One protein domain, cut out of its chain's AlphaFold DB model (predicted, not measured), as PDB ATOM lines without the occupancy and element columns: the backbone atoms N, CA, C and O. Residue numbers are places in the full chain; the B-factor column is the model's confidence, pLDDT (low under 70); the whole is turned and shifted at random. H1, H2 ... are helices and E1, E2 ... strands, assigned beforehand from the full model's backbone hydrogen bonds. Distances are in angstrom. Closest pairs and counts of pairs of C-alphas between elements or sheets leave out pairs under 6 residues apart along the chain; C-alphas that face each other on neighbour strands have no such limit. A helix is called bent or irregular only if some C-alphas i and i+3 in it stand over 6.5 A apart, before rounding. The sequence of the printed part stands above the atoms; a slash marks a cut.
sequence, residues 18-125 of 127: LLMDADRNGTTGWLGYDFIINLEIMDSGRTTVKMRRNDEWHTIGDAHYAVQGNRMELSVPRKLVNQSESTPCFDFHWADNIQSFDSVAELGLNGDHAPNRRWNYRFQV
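AT A GLANCE: This is residues 18 to 125 of the 127 residues of an uncharacterized protein of Candidatus Hydrogenedentes bacterium ADurb.Bin170 (UniProt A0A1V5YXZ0). One strongly twisted antiparallel sheet of eight strands, E1 to E8, is bent round into a half-rolled shape that stays open between E5 and E6, with residues 76 to 88 leading from one to the other. The hairpins of E1 to E5 follow one another along the sheet, E6 is beside E1, E7 and E8 pair with different parts of E6, and the four-residue H1 only grazes the sheet. The 108 printed residues hold E1 to E6, H1, E7 and E8 in that order, mostly strand. The whole is compact and rounded, with a radius of gyration of the C-alphas of 13.4 A and spans of 34 by 33 by 28 A.

IN THESE COORDINATES: E4, residues 56 to 68, is the longest strand at 31.7 A. E3 is residues 46 to 53, 22.7 A; E2 residues 35 to 43, 20.0 A; E5 residues 71 to 75. E1, residues 18 to 21, begins at C-alpha 18 (139.971, 98.231, 214.332). E6 is residues 89 to 96, 23.4 A; H1 106 to 109; E7 112 to 114. E8, residues 121 to 124, ends at C-alpha 124 (147.246, 89.928, 227.223).

HOW THE PARTS SIT: E1 to E5 form a meander, each strand the antiparallel neighbour of the one before: N 20 and O 35 are 2.9 A apart, N 50 and O 36 2.8 A, N 49 and O 61 2.8 A, and N 75 and O 64 2.8 A. E4 bends by 82 degrees at residue 61. E1 lies on one side of E6, with N 19 and O 93 2.8 A apart; E7 and E8 lie on the other side, with N 94 and O 114, and N 92 and O 121, each 2.9 A apart. H1 is too short for an O i to N i+4 pair; its one O i to N i+3 pair is within range.

THE WHOLE: The C-alphas of Asn 54 and Gly 69, the two farthest apart, are 37.5 A from each other. The printed part has no cut. The links E1 to E2 and E5 to E6 are long. Residues 102 to 111 have pLDDT under 70.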
ATOM      1  N   LEU A  18     139.397  98.619 213.046       96.38
ATOM      2  CA  LEU A  18     139.971  98.231 214.332       96.38
ATOM      3  C   LEU A  18     140.607  99.462 214.978       96.38
ATOM      4  O   LEU A  18     141.613  99.979 214.489       96.38
ATOM      5  N   LEU A  19     140.024  99.904 216.086       95.75
ATOM      6  CA  LEU A  19     140.550 100.942 216.963       95.75
ATOM      7  C   LEU A  19     141.410 100.281 218.037       95.75
ATOM      8  O   LEU A  19     140.999  99.279 218.626       95.75
ATOM      9  N   MET A  20     142.599 100.819 218.293       97.25
ATOM     10  CA  MET A  20     143.557 100.216 219.216       97.25
ATOM     11  C   MET A  20     144.143 101.259 220.166       97.25
ATOM     12  O   MET A  20     144.688 102.275 219.737       97.25
ATOM     13  N   ASP A  21     144.033 100.959 221.455       97.06
ATOM     14  CA  ASP A  21     144.679 101.636 222.576       97.06
ATOM     15  C   ASP A  21     145.914 100.801 222.949       97.06
ATOM     16  O   ASP A  21     145.819  99.705 223.518       97.06
ATOM     17  N   ALA A  22     147.083 101.263 222.509       96.44
ATOM     18  CA  ALA A  22     148.315 100.493 222.610       96.44
ATOM     19  C   ALA A  22     149.040 100.736 223.934       96.44
ATOM     20  O   ALA A  22     149.747  99.843 224.409       96.44
ATOM     21  N   ASP A  23     148.895 101.927 224.517       95.44
ATOM     22  CA  ASP A  23     149.492 102.269 225.806       95.44
ATOM     23  C   ASP A  23     148.577 101.931 227.005       95.44
ATOM     24  O   ASP A  23     149.055 101.869 228.145       95.44
ATOM     25  N   ARG A  24     147.311 101.576 226.738       95.12
ATOM     26  CA  ARG A  24     146.236 101.282 227.706       95.12
ATOM     27  C   ARG A  24     145.872 102.500 228.543       95.12
ATOM     28  O   ARG A  24     145.470 102.369 229.709       95.12
ATOM     29  N   ASN A  25     146.062 103.684 227.982       94.50
ATOM     30  CA  ASN A  25     145.758 104.944 228.613       94.50
ATOM     31  C   ASN A  25     144.602 105.620 227.877       94.50
ATOM     32  O   ASN A  25     144.786 106.444 226.995       94.50
ATOM     33  N   GLY A  26     143.379 105.414 228.364       90.31
ATOM     34  CA  GLY A  26     142.190 106.059 227.795       90.31
ATOM     35  C   GLY A  26     142.157 107.602 227.846       90.31
ATOM     36  O   GLY A  26     141.139 108.189 227.482       90.31
ATOM     37  N   THR A  27     143.214 108.269 228.331       92.19
ATOM     38  CA  THR A  27     143.383 109.734 228.281       92.19
ATOM     39  C   THR A  27     144.238 110.222 227.105       92.19
ATOM     40  O   THR A  27     144.268 111.427 226.853       92.19
ATOM     41  N   THR A  28     144.919 109.323 226.389       92.00
ATOM     42  CA  THR A  28     145.688 109.612 225.170       92.00
ATOM     43  C   THR A  28     144.884 109.244 223.919       92.00
ATOM     44  O   THR A  28     143.778 108.703 223.983       92.00
ATOM     45  N   GLY A  29     145.402 109.625 222.750       91.56
ATOM     46  CA  GLY A  29     144.784 109.291 221.470       91.56
ATOM     47  C   GLY A  29     143.432 109.969 221.207       91.56
ATOM     48  O   GLY A  29     143.019 110.923 221.867       91.56
ATOM     49  N   TRP A  30     142.734 109.484 220.181       90.75
ATOM     50  CA  TRP A  30     141.369 109.903 219.866       90.75
ATOM     51  C   TRP A  30     140.396 109.005 220.621       90.75
ATOM     52  O   TRP A  30     140.325 107.806 220.363       90.75
ATOM     53  N   LEU A  31     139.659 109.576 221.577       89.44
ATOM     54  CA  LEU A  31     138.720 108.840 222.439       89.44
ATOM     55  C   LEU A  31     139.351 107.658 223.204       89.44
ATOM     56  O   LEU A  31     138.625 106.743 223.588       89.44
ATOM     57  N   GLY A  32     140.663 107.707 223.455       92.00
ATOM     58  CA  GLY A  32     141.427 106.630 224.085       92.00
ATOM     59  C   GLY A  32     142.193 105.740 223.105       92.00
ATOM     60  O   GLY A  32     142.892 104.849 223.557       92.00
ATOM     61  N   TYR A  33     142.068 105.939 221.786       94.62
ATOM     62  CA  TYR A  33     142.725 105.090 220.787       94.62
ATOM     63  C   TYR A  33     143.896 105.794 220.100       94.62
ATOM     64  O   TYR A  33     143.750 106.875 219.517       94.62
ATOM     65  N   ASP A  34     145.049 105.134 220.112       96.75
ATOM     66  CA  ASP A  34     146.291 105.597 219.489       96.75
ATOM     67  C   ASP A  34     146.341 105.294 217.988       96.75
ATOM     68  O   ASP A  34     146.930 106.051 217.205       96.75
ATOM     69  N   PHE A  35     145.736 104.172 217.586       97.75
ATOM     70  CA  PHE A  35     145.817 103.634 216.233       97.75
ATOM     71  C   PHE A  35     144.445 103.267 215.671       97.75
ATOM     72  O   PHE A  35     143.540 102.849 216.395       97.75
ATOM     73  N   ILE A  36     144.341 103.364 214.346       97.00
ATOM     74  CA  ILE A  36     143.226 102.839 213.564       97.00
ATOM     75  C   ILE A  36     143.751 102.044 212.371       97.00
ATOM     76  O   ILE A  36     144.646 102.486 211.645       97.00
ATOM     77  N   ILE A  37     143.195 100.856 212.178       97.50
ATOM     78  CA  ILE A  37     143.449  99.991 211.029       97.50
ATOM     79  C   ILE A  37     142.177  99.980 210.174       97.50
ATOM     80  O   ILE A  37     141.082 100.121 210.718       97.50
ATOM     81  N   ASN A  38     142.317  99.825 208.852       95.75
ATOM     82  CA  ASN A  38     141.209  99.816 207.878       95.75
ATOM     83  C   ASN A  38     140.519 101.148 207.596       95.75
ATOM     84  O   ASN A  38     139.560 101.175 206.833       95.75
ATOM     85  N   LEU A  39     141.039 102.272 208.095       94.06
ATOM     86  CA  LEU A  39     140.485 103.573 207.706       94.06
ATOM     87  C   LEU A  39     140.677 103.867 206.206       94.06
ATOM     88  O   LEU A  39     139.903 104.610 205.613       94.06
ATOM     89  N   GLU A  40     141.710 103.289 205.598       94.25
ATOM     90  CA  GLU A  40     141.950 103.335 204.158       94.25
ATOM     91  C   GLU A  40     142.377 101.941 203.686       94.25
ATOM     92  O   GLU A  40     143.405 101.420 204.136       94.25
ATOM     93  N   ILE A  41     141.565 101.344 202.808       94.75
ATOM     94  CA  ILE A  41     141.808 100.037 202.190       94.75
ATOM     95  C   ILE A  41     142.509 100.239 200.846       94.75
ATOM     96  O   ILE A  41     142.087 101.065 200.039       94.75
ATOM     97  N   MET A  42     143.575  99.478 200.598       94.88
ATOM     98  CA  MET A  42     144.376  99.600 199.377       94.88
ATOM     99  C   MET A  42     143.881  98.660 198.274       94.88
ATOM    100  O   MET A  42     143.811  99.049 197.111       94.88
ATOM    101  N   ASP A  43     143.572  97.413 198.635       94.94
ATOM    102  CA  ASP A  43     143.032  96.375 197.753       94.94
ATOM    103  C   ASP A  43     142.431  95.224 198.578       94.94
ATOM    104  O   ASP A  43     142.401  95.293 199.803       94.94
ATOM    105  N   SER A  44     142.005  94.140 197.918       93.19
ATOM    106  CA  SER A  44     141.294  93.010 198.531       93.19
ATOM    107  C   SER A  44     142.076  92.190 199.572       93.19
ATOM    108  O   SER A  44     141.544  91.193 200.058       93.19
ATOM    109  N   GLY A  45     143.325  92.541 199.890       96.19
ATOM    110  CA  GLY A  45     144.087  91.911 200.974       96.19
ATOM    111  C   GLY A  45     145.071  92.837 201.690       96.19
ATOM    112  O   GLY A  45     145.885  92.360 202.492       96.19
ATOM    113  N   ARG A  46     145.045  94.144 201.400       97.75
ATOM    114  CA  ARG A  46     145.953  95.140 201.983       97.75
ATOM    115  C   ARG A  46     145.216  96.380 202.442       97.75
ATOM    116  O   ARG A  46     144.311  96.890 201.787       97.75
ATOM    117  N   THR A  47     145.666  96.884 203.575       97.81
ATOM    118  CA  THR A  47     145.069  98.004 204.286       97.81
ATOM    119  C   THR A  47     146.152  98.846 204.943       97.81
ATOM    120  O   THR A  47     147.320  98.459 204.984       97.81
ATOM    121  N   THR A  48     145.766  99.992 205.484       98.00
ATOM    122  CA  THR A  48     146.663 100.905 206.184       98.00
ATOM    123  C   THR A  48     146.566 100.764 207.700       98.00
ATOM    124  O   THR A  48     145.514 100.463 208.269       98.00
ATOM    125  N   VAL A  49     147.688 101.045 208.362       98.56
ATOM    126  CA  VAL A  49     147.770 101.350 209.791       98.56
ATOM    127  C   VAL A  49     147.981 102.852 209.920       98.56
ATOM    128  O   VAL A  49     148.945 103.403 209.376       98.56
ATOM    129  N   LYS A  50     147.094 103.525 210.651       98.00
ATOM    130  CA  LYS A  50     147.193 104.959 210.920       98.00
ATOM    131  C   LYS A  50     147.361 105.225 212.413       98.00
ATOM    132  O   LYS A  50     146.786 104.533 213.245       98.00
ATOM    133  N   MET A  51     148.151 106.243 212.736       97.56
ATOM    134  CA  MET A  51     148.417 106.711 214.098       97.56
ATOM    135  C   MET A  51     147.808 108.097 214.301       97.56
ATOM    136  O   MET A  51     147.893 108.945 213.405       97.56
ATOM    137  N   ARG A  52     147.249 108.347 215.487       94.75
ATOM    138  CA  ARG A  52     146.773 109.673 215.885       94.75
ATOM    139  C   ARG A  52     147.956 110.604 216.172       94.75
ATOM    140  O   ARG A  52     148.795 110.294 217.015       94.75
ATOM    141  N   ARG A  53     148.033 111.759 215.501       92.62
ATOM    142  CA  ARG A  53     148.983 112.849 215.816       92.62
ATOM    143  C   ARG A  53     148.324 114.201 215.564       92.62
ATOM    144  O   ARG A  53     147.696 114.359 214.531       92.62
ATOM    145  N   ASN A  54     148.498 115.170 216.467       87.81
ATOM    146  CA  ASN A  54     148.009 116.554 216.307       87.81
ATOM    147  C   ASN A  54     146.560 116.657 215.805       87.81
ATOM    148  O   ASN A  54     146.254 117.427 214.905       87.81
ATOM    149  N   ASP A  55     145.686 115.839 216.371       84.81
ATOM    150  CA  ASP A  55     144.292 115.734 215.967       84.81
ATOM    151  C   ASP A  55     143.982 115.222 214.546       84.81
ATOM    152  O   ASP A  55     142.840 115.297 214.084       84.81
ATOM    153  N   GLU A  56     144.934 114.538 213.915       90.94
ATOM    154  CA  GLU A  56     144.778 113.903 212.606       90.94
ATOM    155  C   GLU A  56     145.242 112.437 212.603       90.94
ATOM    156  O   GLU A  56     146.015 111.986 213.455       90.94
ATOM    157  N   TRP A  57     144.736 111.661 211.641       93.81
ATOM    158  CA  TRP A  57     145.147 110.277 211.405       93.81
ATOM    159  C   TRP A  57     146.193 110.221 210.293       93.81
ATOM    160  O   TRP A  57     145.894 110.513 209.137       93.81
ATOM    161  N   HIS A  58     147.409 109.783 210.619       96.56
ATOM    162  CA  HIS A  58     148.500 109.670 209.650       96.56
ATOM    163  C   HIS A  58     148.814 108.212 209.340       96.56
ATOM    164  O   HIS A  58     149.026 107.425 210.262       96.56
ATOM    165  N   THR A  59     148.915 107.862 208.057       98.00
ATOM    166  CA  THR A  59     149.403 106.543 207.629       98.00
ATOM    167  C   THR A  59     150.852 106.353 208.068       98.00
ATOM    168  O   THR A  59     151.714 107.173 207.754       98.00
ATOM    169  N   ILE A  60     151.114 105.269 208.798       98.31
ATOM    170  CA  ILE A  60     152.448 104.908 209.298       98.31
ATOM    171  C   ILE A  60     152.971 103.587 208.724       98.31
ATOM    172  O   ILE A  60     154.134 103.249 208.932       98.31
ATOM    173  N   GLY A  61     152.134 102.851 207.993       98.19
ATOM    174  CA  GLY A  61     152.514 101.637 207.284       98.19
ATOM    175  C   GLY A  61     151.302 100.830 206.839       98.19
ATOM    176  O   GLY A  61     150.160 101.259 207.013       98.19
ATOM    177  N   ASP A  62     151.582  99.643 206.316       98.19
ATOM    178  CA  ASP A  62     150.576  98.747 205.754       98.19
ATOM    179  C   ASP A  62     150.330  97.551 206.686       98.19
ATOM    180  O   ASP A  62     151.200  97.133 207.462       98.19
ATOM    181  N   ALA A  63     149.140  96.978 206.573       98.38
ATOM    182  CA  ALA A  63     148.749  95.715 207.177       98.38
ATOM    183  C   ALA A  63     148.031  94.837 206.142       98.38
ATOM    184  O   ALA A  63     147.649  95.286 205.057       98.38
ATOM    185  N   HIS A  64     147.846  93.568 206.488       98.38
ATOM    186  CA  HIS A  64     147.078  92.629 205.679       98.38
ATOM    187  C   HIS A  64     145.761  92.290 206.354       98.38
ATOM    188  O   HIS A  64     145.670  92.280 207.584       98.38
ATOM    189  N   TYR A  65     144.764  91.961 205.543       97.69
ATOM    190  CA  TYR A  65     143.498  91.442 206.030       97.69
ATOM    191  C   TYR A  65     143.012  90.293 205.152       97.69
ATOM    192  O   TYR A  65     143.360  90.206 203.973       97.69
ATOM    193  N   ALA A  66     142.196  89.421 205.734       97.25
ATOM    194  CA  ALA A  66     141.483  88.387 205.001       97.25
ATOM    195  C   ALA A  66     140.048  88.283 205.517       97.25
ATOM    196  O   ALA A  66     139.791  88.447 206.711       97.25
ATOM    197  N   VAL A  67     139.120  88.007 204.599       96.31
ATOM    198  CA  VAL A  67     137.697  87.807 204.889       96.31
ATOM    199  C   VAL A  67     137.267  86.446 204.362       96.31
ATOM    200  O   VAL A  67     137.535  86.096 203.213       96.31
ATOM    201  N   GLN A  68     136.574  85.681 205.203       96.62
ATOM    202  CA  GLN A  68     135.967  84.410 204.831       96.62
ATOM    203  C   GLN A  68     134.562  84.309 205.434       96.62
ATOM    204  O   GLN A  68     134.399  84.009 206.617       96.62
ATOM    205  N   GLY A  69     133.538  84.521 204.604       96.00
ATOM    206  CA  GLY A  69     132.144  84.505 205.050       96.00
ATOM    207  C   GLY A  69     131.887  85.614 206.067       96.00
ATOM    208  O   GLY A  69     132.017  86.788 205.744       96.00
ATOM    209  N   ASN A  70     131.544  85.236 207.294       95.25
ATOM    210  CA  ASN A  70     131.291  86.142 208.413       95.25
ATOM    211  C   ASN A  70     132.535  86.404 209.286       95.25
ATOM    212  O   ASN A  70     132.419  86.982 210.362       95.25
ATOM    213  N   ARG A  71     133.728  85.949 208.880       95.50
ATOM    214  CA  ARG A  71     134.967  86.111 209.654       95.50
ATOM    215  C   ARG A  71     135.963  87.020 208.961       95.50
ATOM    216  O   ARG A  71     136.157  86.928 207.752       95.50
ATOM    217  N   MET A  72     136.649  87.822 209.767       95.56
ATOM    218  CA  MET A  72     137.752  88.673 209.334       95.56
ATOM    219  C   MET A  72     138.947  88.561 210.270       95.56
ATOM    220  O   MET A  72     138.791  88.528 211.495       95.56
ATOM    221  N   GLU A  73     140.143  88.573 209.697       96.75
ATOM    222  CA  GLU A  73     141.408  88.674 210.418       96.75
ATOM    223  C   GLU A  73     142.255  89.841 209.907       96.75
ATOM    224  O   GLU A  73     142.165  90.236 208.744       96.75
ATOM    225  N   LEU A  74     143.081  90.381 210.805       97.44
ATOM    226  CA  LEU A  74     144.069  91.414 210.521       97.44
ATOM    227  C   LEU A  74     145.450  90.906 210.924       97.44
ATOM    228  O   LEU A  74     145.625  90.360 212.014       97.44
ATOM    229  N   SER A  75     146.437  91.136 210.065       98.00
ATOM    230  CA  SER A  75     147.848  90.879 210.338       98.00
ATOM    231  C   SER A  75     148.603  92.202 210.321       98.00
ATOM    232  O   SER A  75     148.813  92.807 209.267       98.00
ATOM    233  N   VAL A  76     148.968  92.669 211.518       97.94
ATOM    234  CA  VAL A  76     149.564  93.989 211.750       97.94
ATOM    235  C   VAL A  76     150.996  93.833 212.272       97.94
ATOM    236  O   VAL A  76     151.211  93.159 213.285       97.94
ATOM    237  N   PRO A  77     152.002  94.469 211.641       97.44
ATOM    238  CA  PRO A  77     153.356  94.488 212.174       97.44
ATOM    239  C   PRO A  77     153.414  95.143 213.561       97.44
ATOM    240  O   PRO A  77     153.164  96.336 213.721       97.44
ATOM    241  N   ARG A  78     153.839  94.381 214.575       95.75
ATOM    242  CA  ARG A  78     153.899  94.816 215.986       95.75
ATOM    243  C   ARG A  78     154.653  96.128 216.219       95.75
ATOM    244  O   ARG A  78     154.287  96.907 217.096       95.75
ATOM    245  N   LYS A  79     155.698  96.377 215.423       96.19
ATOM    246  CA  LYS A  79     156.503  97.604 215.486       96.19
ATOM    247  C   LYS A  79     155.712  98.862 215.122       96.19
ATOM    248  O   LYS A  79     156.045  99.920 215.636       96.19
ATOM    249  N   LEU A  80     154.694  98.755 214.264       97.12
ATOM    250  CA  LEU A  80     153.869  99.901 213.869       97.12
ATOM    251  C   LEU A  80     152.947 100.360 214.999       97.12
ATOM    252  O   LEU A  80     152.666 101.545 215.107       97.12
ATOM    253  N   VAL A  81     152.513  99.432 215.851       96.75
ATOM    254  CA  VAL A  81     151.512  99.675 216.899       96.75
ATOM    255  C   VAL A  81     152.112  99.696 218.305       96.75
ATOM    256  O   VAL A  81     151.435  99.405 219.283       96.75
ATOM    257  N   ASN A  82     153.410  99.993 218.423       95.38
ATOM    258  CA  ASN A  82     154.131 100.080 219.700       95.38
ATOM    259  C   ASN A  82     154.074  98.811 220.579       95.38
ATOM    260  O   ASN A  82     154.320  98.873 221.778       95.38
ATOM    261  N   GLN A  83     153.841  97.634 219.990       95.38
ATOM    262  CA  GLN A  83     153.767  96.357 220.713       95.38
ATOM    263  C   GLN A  83     155.023  95.500 220.504       95.38
ATOM    264  O   GLN A  83     154.922  94.294 220.279       95.38
ATOM    265  N   SER A  84     156.217  96.103 220.525       92.19
ATOM    266  CA  SER A  84     157.485  95.407 220.214       92.19
ATOM    267  C   SER A  84     158.072  94.589 221.372       92.19
ATOM    268  O   SER A  84     158.934  93.747 221.127       92.19
ATOM    269  N   GLU A  85     157.610  94.821 222.602       88.12
ATOM    270  CA  GLU A  85     158.084  94.131 223.811       88.12
ATOM    271  C   GLU A  85     157.812  92.624 223.781       88.12
ATOM    272  O   GLU A  85     156.968  92.159 223.027       88.12
ATOM    273  N   SER A  86     158.484  91.813 224.600       83.44
ATOM    274  CA  SER A  86     158.285  90.348 224.571       83.44
ATOM    275  C   SER A  86     156.833  89.925 224.832       83.44
ATOM    276  O   SER A  86     156.358  88.959 224.236       83.44
ATOM    277  N   THR A  87     156.118  90.694 225.656       90.75
ATOM    278  CA  THR A  87     154.754  90.404 226.108       90.75
ATOM    279  C   THR A  87     153.817  91.538 225.682       90.75
ATOM    280  O   THR A  87     153.778  92.568 226.353       90.75
ATOM    281  N   PRO A  88     153.091  91.406 224.555       92.31
ATOM    282  CA  PRO A  88     152.171  92.444 224.110       92.31
ATOM    283  C   PRO A  88     150.943  92.519 225.019       92.31
ATOM    284  O   PRO A  88     150.418  91.495 225.465       92.31
ATOM    285  N   CYS A  89     150.472  93.737 225.266       95.00
ATOM    286  CA  CYS A  89     149.237  93.984 225.992       95.00
ATOM    287  C   CYS A  89     148.631  95.311 225.543       95.00
ATOM    288  O   CYS A  89     149.284  96.348 225.623       95.00
ATOM    289  N   PHE A  90     147.393  95.257 225.068       96.44
ATOM    290  CA  PHE A  90     146.701  96.387 224.458       96.44
ATOM    291  C   PHE A  90     145.192  96.178 224.521       96.44
ATOM    292  O   PHE A  90     144.715  95.040 224.630       96.44
ATOM    293  N   ASP A  91     144.464  97.280 224.406       97.31
ATOM    294  CA  ASP A  91     143.015  97.291 224.314       97.31
ATOM    295  C   ASP A  91     142.589  97.596 222.876       97.31
ATOM    296  O   ASP A  91     143.282  98.287 222.129       97.31
ATOM    297  N   PHE A  92     141.463  97.033 222.448       96.00
ATOM    298  CA  PHE A  92     140.965  97.247 221.095       96.00
ATOM    299  C   PHE A  92     139.447  97.154 220.994       96.00
ATOM    300  O   PHE A  92     138.772  96.538 221.827       96.00
ATOM    301  N   HIS A  93     138.933  97.746 219.923       94.50
ATOM    302  CA  HIS A  93     137.515  97.847 219.632       94.50
ATOM    303  C   HIS A  93     137.274  97.767 218.125       94.50
ATOM    304  O   HIS A  93     137.972  98.413 217.343       94.50
ATOM    305  N   TRP A  94     136.278  96.987 217.721       93.50
ATOM    306  CA  TRP A  94     135.812  96.942 216.339       93.50
ATOM    307  C   TRP A  94     134.635  97.885 216.150       93.50
ATOM    308  O   TRP A  94     133.682  97.830 216.927       93.50
ATOM    309  N   ALA A  95     134.694  98.703 215.106       90.38
ATOM    310  CA  ALA A  95     133.602  99.568 214.686       90.38
ATOM    311  C   ALA A  95     133.362  99.395 213.185       90.38
ATOM    312  O   ALA A  95     134.314  99.374 212.407       90.38
ATOM    313  N   ASP A  96     132.107  99.289 212.780       86.81
ATOM    314  CA  ASP A  96     131.712  99.207 211.378       86.81
ATOM    315  C   ASP A  96     130.571 100.186 211.095       86.81
ATOM    316  O   ASP A  96     129.710 100.409 211.951       86.81
ATOM    317  N   ASN A  97     130.576 100.791 209.905       81.69
ATOM    318  CA  ASN A  97     129.521 101.704 209.446       81.69
ATOM    319  C   ASN A  97     129.249 102.904 210.394       81.69
ATOM    320  O   ASN A  97     128.108 103.347 210.579       81.69
ATOM    321  N   ILE A  98     130.307 103.451 211.007       80.50
ATOM    322  CA  ILE A  98     130.228 104.739 211.724       80.50
ATOM    323  C   ILE A  98     129.976 105.884 210.732       80.50
ATOM    324  O   ILE A  98     130.229 105.736 209.541       80.50
ATOM    325  N   GLN A  99     129.459 107.026 211.187       70.00
ATOM    326  CA  GLN A  99     129.055 108.111 210.280       70.00
ATOM    327  C   GLN A  99     130.107 109.225 210.188       70.00
ATOM    328  O   GLN A  99     130.246 109.853 209.139       70.00
ATOM    329  N   SER A 100     130.866 109.469 211.259       71.44
ATOM    330  CA  SER A 100     131.972 110.429 211.294       71.44
ATOM    331  C   SER A 100     132.948 110.171 212.456       71.44
ATOM    332  O   SER A 100     132.695 109.380 213.361       71.44
ATOM    333  N   PHE A 101     134.080 110.881 212.470       71.56
ATOM    334  CA  PHE A 101     134.999 110.918 213.622       71.56
ATOM    335  C   PHE A 101     134.803 112.165 214.505       71.56
ATOM    336  O   PHE A 101     135.551 112.371 215.465       71.56
ATOM    337  N   ASP A 102     133.797 112.992 214.201       64.38
ATOM    338  CA  ASP A 102     133.673 114.351 214.736       64.38
ATOM    339  C   ASP A 102     132.909 114.418 216.065       64.38
ATOM    340  O   ASP A 102     132.947 115.446 216.748       64.38
ATOM    341  N   SER A 103     132.234 113.340 216.488       58.72
ATOM    342  CA  SER A 103     131.519 113.329 217.766       58.72
ATOM    343  C   SER A 103     131.827 112.113 218.644       58.72
ATOM    344  O   SER A 103     131.783 110.958 218.236       58.72
ATOM    345  N   VAL A 104     132.081 112.378 219.930       53.34
ATOM    346  CA  VAL A 104     132.268 111.389 221.014       53.34
ATOM    347  C   VAL A 104     131.136 110.349 221.076       53.34
ATOM    348  O   VAL A 104     131.332 109.249 221.599       53.34
ATOM    349  N   ALA A 105     129.956 110.715 220.570       53.56
ATOM    350  CA  ALA A 105     128.731 109.935 220.620       53.56
ATOM    351  C   ALA A 105     128.672 108.809 219.565       53.56
ATOM    352  O   ALA A 105     127.841 107.913 219.692       53.56
ATOM    353  N   GLU A 106     129.569 108.815 218.575       60.44
ATOM    354  CA  GLU A 106     129.607 107.844 217.468       60.44
ATOM    355  C   GLU A 106     129.817 106.411 217.978       60.44
ATOM    356  O   GLU A 106     129.042 105.534 217.630       60.44
ATOM    357  N   LEU A 107     130.742 106.196 218.927       56.78
ATOM    358  CA  LEU A 107     131.060 104.879 219.524       56.78
ATOM    359  C   LEU A 107     129.951 104.277 220.417       56.78
ATOM    360  O   LEU A 107     130.185 103.338 221.181       56.78
ATOM    361  N   GLY A 108     128.759 104.867 220.424       52.28
ATOM    362  CA  GLY A 108     127.642 104.393 221.236       52.28
ATOM    363  C   GLY A 108     126.257 104.644 220.653       52.28
ATOM    364  O   GLY A 108     125.289 104.242 221.302       52.28
ATOM    365  N   LEU A 109     126.147 105.295 219.488       55.88
ATOM    366  CA  LEU A 109     124.865 105.662 218.878       55.88
ATOM    367  C   LEU A 109     124.682 105.138 217.450       55.88
ATOM    368  O   LEU A 109     123.549 104.802 217.111       55.88
ATOM    369  N   ASN A 110     125.741 105.063 216.635       57.94
ATOM    370  CA  ASN A 110     125.647 104.722 215.213       57.94
ATOM    371  C   ASN A 110     126.727 103.710 214.818       57.94
ATOM    372  O   ASN A 110     127.882 103.885 215.189       57.94
ATOM    373  N   GLY A 111     126.358 102.733 213.992       60.84
ATOM    374  CA  GLY A 111     127.261 101.677 213.536       60.84
ATOM    375  C   GLY A 111     127.203 100.420 214.404       60.84
ATOM    376  O   GLY A 111     126.587 100.396 215.476       60.84
ATOM    377  N   ASP A 112     127.831  99.360 213.904       77.56
ATOM    378  CA  ASP A 112     127.970  98.095 214.612       77.56
ATOM    379  C   ASP A 112     129.282  98.088 215.401       77.56
ATOM    380  O   ASP A 112     130.339  98.490 214.911       77.56
ATOM    381  N   HIS A 113     129.215  97.630 216.651       79.44
ATOM    382  CA  HIS A 113     130.327  97.693 217.596       79.44
ATOM    383  C   HIS A 113     130.603  96.328 218.215       79.44
ATOM    384  O   HIS A 113     129.685  95.641 218.670       79.44
ATOM    385  N   ALA A 114     131.881  95.964 218.317       82.50
ATOM    386  CA  ALA A 114     132.304  94.802 219.084       82.50
ATOM    387  C   ALA A 114     133.552  95.133 219.925       82.50
ATOM    388  O   ALA A 114     134.644  95.291 219.372       82.50
ATOM    389  N   PRO A 115     133.438  95.167 221.267       83.75
ATOM    390  CA  PRO A 115     132.254  94.856 222.083       83.75
ATOM    391  C   PRO A 115     131.234  96.013 222.104       83.75
ATOM    392  O   PRO A 115     131.487  97.084 221.576       83.75
ATOM    393  N   ASN A 116     130.069  95.817 222.728       79.38
ATOM    394  CA  ASN A 116     129.016  96.839 222.748       79.38
ATOM    395  C   ASN A 116     129.468  98.168 223.388       79.38
ATOM    396  O   ASN A 116     130.036  98.184 224.484       79.38
ATOM    397  N   ARG A 117     129.061  99.288 222.772       78.38
ATOM    398  CA  ARG A 117     129.299 100.666 223.247       78.38
ATOM    399  C   ARG A 117     130.795 100.963 223.418       78.38
ATOM    400  O   ARG A 117     131.605 100.572 222.604       78.38
ATOM    401  N   ARG A 118     131.183 101.642 224.500       80.19
ATOM    402  CA  ARG A 118     132.571 102.023 224.805       80.19
ATOM    403  C   ARG A 118     133.385 100.954 225.538       80.19
ATOM    404  O   ARG A 118     134.375 101.277 226.189       80.19
ATOM    405  N   TRP A 119     132.950  99.700 225.520       87.19
ATOM    406  CA  TRP A 119     133.785  98.636 226.067       87.19
ATOM    407  C   TRP A 119     134.940  98.327 225.114       87.19
ATOM    408  O   TRP A 119     134.835  98.535 223.907       87.19
ATOM    409  N   ASN A 120     136.022  97.791 225.671       92.38
ATOM    410  CA  ASN A 120     137.179  97.322 224.922       92.38
ATOM    411  C   ASN A 120     137.413  95.844 225.211       92.38
ATOM    412  O   ASN A 120     137.201  95.378 226.335       92.38
ATOM    413  N   TYR A 121     137.885  95.115 224.205       94.38
ATOM    414  CA  TYR A 121     138.575  93.856 224.441       94.38
ATOM    415  C   TYR A 121     139.999  94.154 224.902       94.38
ATOM    416  O   TYR A 121     140.620  95.091 224.410       94.38
ATOM    417  N   ARG A 122     140.527  93.323 225.802       95.56
ATOM    418  CA  ARG A 122     141.934  93.362 226.206       95.56
ATOM    419  C   ARG A 122     142.650  92.129 225.693       95.56
ATOM    420  O   ARG A 122     142.245  91.007 225.997       95.56
ATOM    421  N   PHE A 123     143.741  92.339 224.968       94.44
ATOM    422  CA  PHE A 123     144.713  91.290 224.711       94.44
ATOM    423  C   PHE A 123     145.787  91.316 225.803       94.44
ATOM    424  O   PHE A 123     146.365  92.362 226.100       94.44
ATOM    425  N   GLN A 124     146.084  90.151 226.369       93.06
ATOM    426  CA  GLN A 124     147.246  89.928 227.223       93.06
ATOM    427  C   GLN A 124     147.695  88.473 227.085       93.06
ATOM    428  O   GLN A 124     146.871  87.586 226.851       93.06
ATOM    429  N   VAL A 125     148.998  88.225 227.213       89.31
ATOM    430  CA  VAL A 125     149.531  86.858 227.268       89.31
ATOM    431  C   VAL A 125     149.048  86.209 228.568       89.31
ATOM    432  O   VAL A 125     149.051  86.860 229.610       89.31
TER     433      VAL A 125